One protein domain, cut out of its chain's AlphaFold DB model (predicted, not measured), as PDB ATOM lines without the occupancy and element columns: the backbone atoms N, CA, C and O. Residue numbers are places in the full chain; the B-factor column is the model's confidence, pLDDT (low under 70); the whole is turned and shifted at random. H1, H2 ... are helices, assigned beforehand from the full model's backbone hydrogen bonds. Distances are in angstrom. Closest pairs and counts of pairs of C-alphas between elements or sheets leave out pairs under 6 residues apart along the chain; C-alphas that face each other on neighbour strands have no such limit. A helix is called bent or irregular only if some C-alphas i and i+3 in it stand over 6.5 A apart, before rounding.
ATOM      1  N   ARG A 186     -24.942 -49.855  23.000       93.50
ATOM      2  CA  ARG A 186     -24.617 -51.201  23.502       93.50
ATOM      3  C   ARG A 186     -23.976 -51.173  24.893       93.50
ATOM      4  O   ARG A 186     -24.154 -52.105  25.675       93.50
ATOM      5  N   ARG A 187     -23.197 -50.133  25.212       94.00
ATOM      6  CA  ARG A 187     -22.650 -49.930  26.564       94.00
ATOM      7  C   ARG A 187     -23.753 -49.574  27.553       94.00
ATOM      8  O   ARG A 187     -23.697 -50.056  28.678       94.00
ATOM      9  N   GLU A 188     -24.733 -48.778  27.141       94.12
ATOM     10  CA  GLU A 188     -25.870 -48.416  27.986       94.12
ATOM     11  C   GLU A 188     -26.769 -49.622  28.265       94.12
ATOM     12  O   GLU A 188     -27.062 -49.904  29.419       94.12
ATOM     13  N   GLU A 189     -27.081 -50.430  27.250       95.50
ATOM     14  CA  GLU A 189     -27.812 -51.693  27.428       95.50
ATOM     15  C   GLU A 189     -27.111 -52.626  28.431       95.50
ATOM     16  O   GLU A 189     -27.755 -53.201  29.306       95.50
ATOM     17  N   LYS A 190     -25.775 -52.727  28.373       96.38
ATOM     18  CA  LYS A 190     -24.996 -53.502  29.353       96.38
ATOM     19  C   LYS A 190     -25.042 -52.909  30.762       96.38
ATOM     20  O   LYS A 190     -25.050 -53.674  31.723       96.38
ATOM     21  N   ARG A 191     -25.046 -51.578  30.904       94.38
ATOM     22  CA  ARG A 191     -25.190 -50.920  32.214       94.38
ATOM     23  C   ARG A 191     -26.567 -51.189  32.799       94.38
ATOM     24  O   ARG A 191     -26.634 -51.636  33.933       94.38
ATOM     25  N   VAL A 192     -27.624 -51.007  32.009       94.88
ATOM     26  CA  VAL A 192     -29.006 -51.284  32.424       94.88
ATOM     27  C   VAL A 192     -29.162 -52.745  32.838       94.88
ATOM     28  O   VAL A 192     -29.728 -53.018  33.889       94.88
ATOM     29  N   PHE A 193     -28.602 -53.683  32.069       96.88
ATOM     30  CA  PHE A 193     -28.636 -55.100  32.424       96.88
ATOM     31  C   PHE A 193     -27.902 -55.388  33.740       96.88
ATOM     32  O   PHE A 193     -28.446 -56.049  34.617       96.88
ATOM     33  N   ARG A 194     -26.683 -54.863  33.913       94.69
ATOM     34  CA  ARG A 194     -25.921 -55.025  35.160       94.69
ATOM     35  C   ARG A 194     -26.657 -54.422  36.356       94.69
ATOM     36  O   ARG A 194     -26.640 -54.997  37.436       94.69
ATOM     37  N   ASP A 195     -27.286 -53.273  36.157       91.25
ATOM     38  CA  ASP A 195     -28.033 -52.581  37.196       91.25
ATOM     39  C   ASP A 195     -29.296 -53.356  37.586       91.25
ATOM     40  O   ASP A 195     -29.583 -53.455  38.771       91.25
ATOM     41  N   ALA A 196     -30.002 -53.958  36.622       93.81
ATOM     42  CA  ALA A 196     -31.131 -54.848  36.898       93.81
ATOM     43  C   ALA A 196     -30.701 -56.052  37.752       93.81
ATOM     44  O   ALA A 196     -31.315 -56.327  38.775       93.81
ATOM     45  N   VAL A 197     -29.580 -56.692  37.399       96.38
ATOM     46  CA  VAL A 197     -29.026 -57.813  38.179       96.38
ATOM     47  C   VAL A 197     -28.632 -57.381  39.598       96.38
ATOM     48  O   VAL A 197     -28.873 -58.114  40.550       96.38
ATOM     49  N   LEU A 198     -28.045 -56.192  39.766       94.62
ATOM     50  CA  LEU A 198     -27.691 -55.668  41.091       94.62
ATOM     51  C   LEU A 198     -28.927 -55.370  41.946       94.62
ATOM     52  O   LEU A 198     -28.894 -55.624  43.144       94.62
ATOM     53  N   ILE A 199     -30.010 -54.875  41.342       93.56
ATOM     54  CA  ILE A 199     -31.278 -54.628  42.042       93.56
ATOM     55  C   ILE A 199     -31.878 -55.942  42.551       93.56
ATOM     56  O   ILE A 199     -32.305 -56.001  43.701       93.56
ATOM     57  N   ASP A 200     -31.864 -56.993  41.729       95.00
ATOM     58  CA  ASP A 200     -32.390 -58.304  42.121       95.00
ATOM     59  C   ASP A 200     -31.551 -58.959  43.234       95.00
ATOM     60  O   ASP A 200     -32.094 -59.663  44.082       95.00
ATOM     61  N   LEU A 201     -30.231 -58.721  43.258       96.62
ATOM     62  CA  LEU A 201     -29.319 -59.319  44.241       96.62
ATOM     63  C   LEU A 201     -29.233 -58.559  45.570       96.62
ATOM     64  O   LEU A 201     -29.097 -59.187  46.616       96.62
ATOM     65  N   LEU A 202     -29.243 -57.225  45.534       95.75
ATOM     66  CA  LEU A 202     -28.966 -56.370  46.700       95.75
ATOM     67  C   LEU A 202     -30.226 -55.701  47.263       95.75
ATOM     68  O   LEU A 202     -30.163 -55.040  48.296       95.75
ATOM     69  N   GLY A 203     -31.371 -55.864  46.598       93.56
ATOM     70  CA  GLY A 203     -32.636 -55.296  47.039       93.56
ATOM     71  C   GLY A 203     -32.749 -53.776  46.826       93.56
ATOM     72  O   GLY A 203     -31.878 -53.129  46.236       93.56
ATOM     73  N   PRO A 204     -33.866 -53.174  47.274       91.06
ATOM     74  CA  PRO A 204     -34.192 -51.773  47.000       91.06
ATOM     75  C   PRO A 204     -33.272 -50.764  47.707       91.06
ATOM     76  O   PRO A 204     -33.137 -49.641  47.219       91.06
ATOM     77  N   GLU A 205     -32.603 -51.144  48.798       90.56
ATOM     78  CA  GLU A 205     -31.695 -50.260  49.549       90.56
ATOM     79  C   GLU A 205     -30.503 -49.798  48.699       90.56
ATOM     80  O   GLU A 205     -30.104 -48.630  48.742       90.56
ATOM     81  N   TRP A 206     -30.018 -50.668  47.807       93.31
ATOM     82  CA  TRP A 206     -28.950 -50.331  46.868       93.31
ATOM     83  C   TRP A 206     -29.340 -49.198  45.904       93.31
ATOM     84  O   TRP A 206     -28.499 -48.393  45.492       93.31
ATOM     85  N   GLN A 207     -30.627 -49.078  45.551       90.62
ATOM     86  CA  GLN A 207     -31.082 -47.953  44.732       90.62
ATOM     87  C   GLN A 207     -31.002 -46.622  45.477       90.62
ATOM     88  O   GLN A 207     -30.701 -45.599  44.854       90.62
ATOM     89  N   GLU A 208     -31.254 -46.614  46.784       93.00
ATOM     90  CA  GLU A 208     -31.214 -45.389  47.578       93.00
ATOM     91  C   GLU A 208     -29.778 -44.881  47.738       93.00
ATOM     92  O   GLU A 208     -29.508 -43.696  47.525       93.00
ATOM     93  N   GLU A 209     -28.834 -45.779  48.014       93.75
ATOM     94  CA  GLU A 209     -27.407 -45.455  48.097       93.75
ATOM     95  C   GLU A 209     -26.861 -44.950  46.750       93.75
ATOM     96  O   GLU A 209     -26.158 -43.936  46.659       93.75
ATOM     97  N   ARG A 210     -27.291 -45.571  45.647       91.31
ATOM     98  CA  ARG A 210     -26.940 -45.111  44.302       91.31
ATOM     99  C   ARG A 210     -27.581 -43.772  43.931       91.31
ATOM    100  O   ARG A 210     -26.999 -42.979  43.187       91.31
ATOM    101  N   ALA A 211     -28.779 -43.487  44.434       92.38
ATOM    102  CA  ALA A 211     -29.407 -42.182  44.267       92.38
ATOM    103  C   ALA A 211     -28.672 -41.099  45.073       92.38
ATOM    104  O   ALA A 211     -28.508 -39.986  44.568       92.38
ATOM    105  N   LYS A 212     -28.189 -41.418  46.282       96.19
ATOM    106  CA  LYS A 212     -27.365 -40.518  47.111       96.19
ATOM    107  C   LYS A 212     -26.051 -40.169  46.407       96.19
ATOM    108  O   LYS A 212     -25.802 -38.989  46.169       96.19
ATOM    109  N   THR A 213     -25.305 -41.166  45.932       94.12
ATOM    110  CA  THR A 213     -24.055 -40.942  45.176       94.12
ATOM    111  C   THR A 213     -24.271 -40.140  43.888       94.12
ATOM    112  O   THR A 213     -23.478 -39.255  43.569       94.12
ATOM    113  N   ARG A 214     -25.381 -40.350  43.160       93.50
ATOM    114  CA  ARG A 214     -25.734 -39.507  41.998       93.50
ATOM    115  C   ARG A 214     -26.024 -38.055  42.380       93.50
ATOM    116  O   ARG A 214     -25.638 -37.152  41.640       93.50
ATOM    117  N   ARG A 215     -26.700 -37.810  43.507       95.88
ATOM    118  CA  ARG A 215     -26.969 -36.447  44.003       95.88
ATOM    119  C   ARG A 215     -25.683 -35.749  44.436       95.88
ATOM    120  O   ARG A 215     -25.528 -34.567  44.144       95.88
ATOM    121  N   GLU A 216     -24.767 -36.461  45.084       96.00
ATOM    122  CA  GLU A 216     -23.457 -35.918  45.453       96.00
ATOM    123  C   GLU A 216     -22.589 -35.628  44.230       96.00
ATOM    124  O   GLU A 216     -22.069 -34.523  44.111       96.00
ATOM    125  N   GLY A 217     -22.526 -36.545  43.262       95.31
ATOM    126  CA  GLY A 217     -21.834 -36.298  41.997       95.31
ATOM    127  C   GLY A 217     -22.390 -35.076  41.255       95.31
ATOM    128  O   GLY A 217     -21.627 -34.241  40.778       95.31
ATOM    129  N   ALA A 218     -23.719 -34.910  41.226       94.38
ATOM    130  CA  ALA A 218     -24.355 -33.731  40.638       94.38
ATOM    131  C   ALA A 218     -24.063 -32.438  41.420       94.38
ATOM    132  O   ALA A 218     -23.939 -31.374  40.816       94.38
ATOM    133  N   ARG A 219     -23.941 -32.510  42.752       96.56
ATOM    134  CA  ARG A 219     -23.514 -31.370  43.578       96.56
ATOM    135  C   ARG A 219     -22.074 -30.973  43.268       96.56
ATOM    136  O   ARG A 219     -21.826 -29.796  43.039       96.56
ATOM    137  N   LEU A 220     -21.159 -31.938  43.201       95.75
ATOM    138  CA  LEU A 220     -19.751 -31.685  42.887       95.75
ATOM    139  C   LEU A 220     -19.564 -31.125  41.475       95.75
ATOM    140  O   LEU A 220     -18.774 -30.203  41.299       95.75
ATOM    141  N   ALA A 221     -20.330 -31.612  40.493       93.69
ATOM    142  CA  ALA A 221     -20.319 -31.058  39.140       93.69
ATOM    143  C   ALA A 221     -20.713 -29.571  39.134       93.69
ATOM    144  O   ALA A 221     -19.976 -28.753  38.600       93.69
ATOM    145  N   ARG A 222     -21.796 -29.196  39.836       94.38
ATOM    146  CA  ARG A 222     -22.217 -27.786  39.954       94.38
ATOM    147  C   ARG A 222     -21.182 -26.905  40.649       94.38
ATOM    148  O   ARG A 222     -21.034 -25.746  40.284       94.38
ATOM    149  N   VAL A 223     -20.483 -27.433  41.654       95.38
ATOM    150  CA  VAL A 223     -19.389 -26.705  42.321       95.38
ATOM    151  C   VAL A 223     -18.204 -26.521  41.369       95.38
ATOM    152  O   VAL A 223     -17.593 -25.456  41.361       95.38
ATOM    153  N   GLY A 224     -17.897 -27.530  40.547       92.88
ATOM    154  CA  GLY A 224     -16.886 -27.438  39.493       92.88
ATOM    155  C   GLY A 224     -17.222 -26.368  38.454       92.88
ATOM    156  O   GLY A 224     -16.387 -25.502  38.195       92.88
ATOM    157  N   ASP A 225     -18.454 -26.381  37.943       91.81
ATOM    158  CA  ASP A 225     -18.943 -25.404  36.962       91.81
ATOM    159  C   ASP A 225     -18.921 -23.980  37.541       91.81
ATOM    160  O   ASP A 225     -18.371 -23.069  36.928       91.81
ATOM    161  N   ALA A 226     -19.401 -23.792  38.777       89.94
ATOM    162  CA  ALA A 226     -19.372 -22.493  39.454       89.94
ATOM    163  C   ALA A 226     -17.941 -21.968  39.661       89.94
ATOM    164  O   ALA A 226     -17.683 -20.772  39.533       89.94
ATOM    165  N   ARG A 227     -16.980 -22.853  39.952       88.81
ATOM    166  CA  ARG A 227     -15.567 -22.472  40.083       88.81
ATOM    167  C   ARG A 227     -14.950 -22.104  38.733       88.81
ATOM    168  O   ARG A 227     -14.102 -21.215  38.679       88.81
ATOM    169  N   GLN A 228     -15.371 -22.761  37.654       86.44
ATOM    170  CA  GLN A 228     -14.936 -22.434  36.297       86.44
ATOM    171  C   GLN A 228     -15.513 -21.090  35.828       86.44
ATOM    172  O   GLN A 228     -14.784 -20.297  35.236       86.44
ATOM    173  N   GLU A 229     -16.769 -20.788  36.163       84.56
ATOM    174  CA  GLU A 229     -17.379 -19.475  35.920       84.56
ATOM    175  C   GLU A 229     -16.703 -18.366  36.739       84.56
ATOM    176  O   GLU A 229     -16.403 -17.301  36.202       84.56
ATOM    177  N   GLN A 230     -16.366 -18.620  38.007       83.25
ATOM    178  CA  GLN A 230     -15.604 -17.666  38.822       83.25
ATOM    179  C   GLN A 230     -14.192 -17.423  38.273       83.25
ATOM    180  O   GLN A 230     -13.722 -16.289  38.296       83.25
ATOM    181  N   ALA A 231     -13.532 -18.450  37.730       78.94
ATOM    182  CA  ALA A 231     -12.237 -18.294  37.067       78.94
ATOM    183  C   ALA A 231     -12.339 -17.514  35.743       78.94
ATOM    184  O   ALA A 231     -11.419 -16.777  35.396       78.94
TER     185      ALA A 231
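What this domain is: This is residues 186 to 231 of the 357 residues of the protein "IgA-specific serine endopeptidase" of Toxoplasma gondii VAND (UniProt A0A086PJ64). Two helices meet near their ends at a tight turn and make an open V with unequal arms, H1 the shorter and H2 the longer. The space between the arms is empty, and both arms lie nearly in one plane. The printed part has 46 residues with two named helices, H1 then H2, and no named strand; its class is all helix. The whole is extended, with a radius of gyration of the C-alphas of 15.0 A, and flat, spanning 45 by 27 by 6 A.

Where its parts are: H1 takes residues 186 to 202, from C-alpha 186 at (-24.617, -51.201, 23.502) to C-alpha 202 at (-28.966, -56.370, 46.700), a length of 24.2 A. Gly 203 and Pro 204 make the tight link. H2 takes residues 205 to 231, is 39.4 A long and ends with C-alpha 231 at (-12.237, -18.294, 37.067). Neither helix is bent.

How they stand to each other: H1 and H2 only just touch, and only at the corner by their link, with 3 pairs of C-alphas within 8 A. H1 touches H2 with residues 198 to 199 alone, and H2 touches H1 with residues 206 to 207 alone. The closest C-alphas of the two helices are those of Ile 199 and Trp 206, 6.9 A apart. The helices run opposite ways at a steep tilt of 47 degrees, and their centres are 21.9 A apart. In both H1 and H2 every O i to N i+4 pair is within hydrogen-bond range. Residues 186 to 194 of H1 and residues 208 to 231 of H2 stand free.

The domain as a whole: The two C-alphas farthest apart, those of Asp 200 and Ala 231, are 45.1 A apart. The C-alphas of Arg 186 and Ala 231, the first and last printed, are 37.7 A apart. The printed part has no cut and no long link. The mean pLDDT of the printed part is 93.0, and no printed residue is under 70.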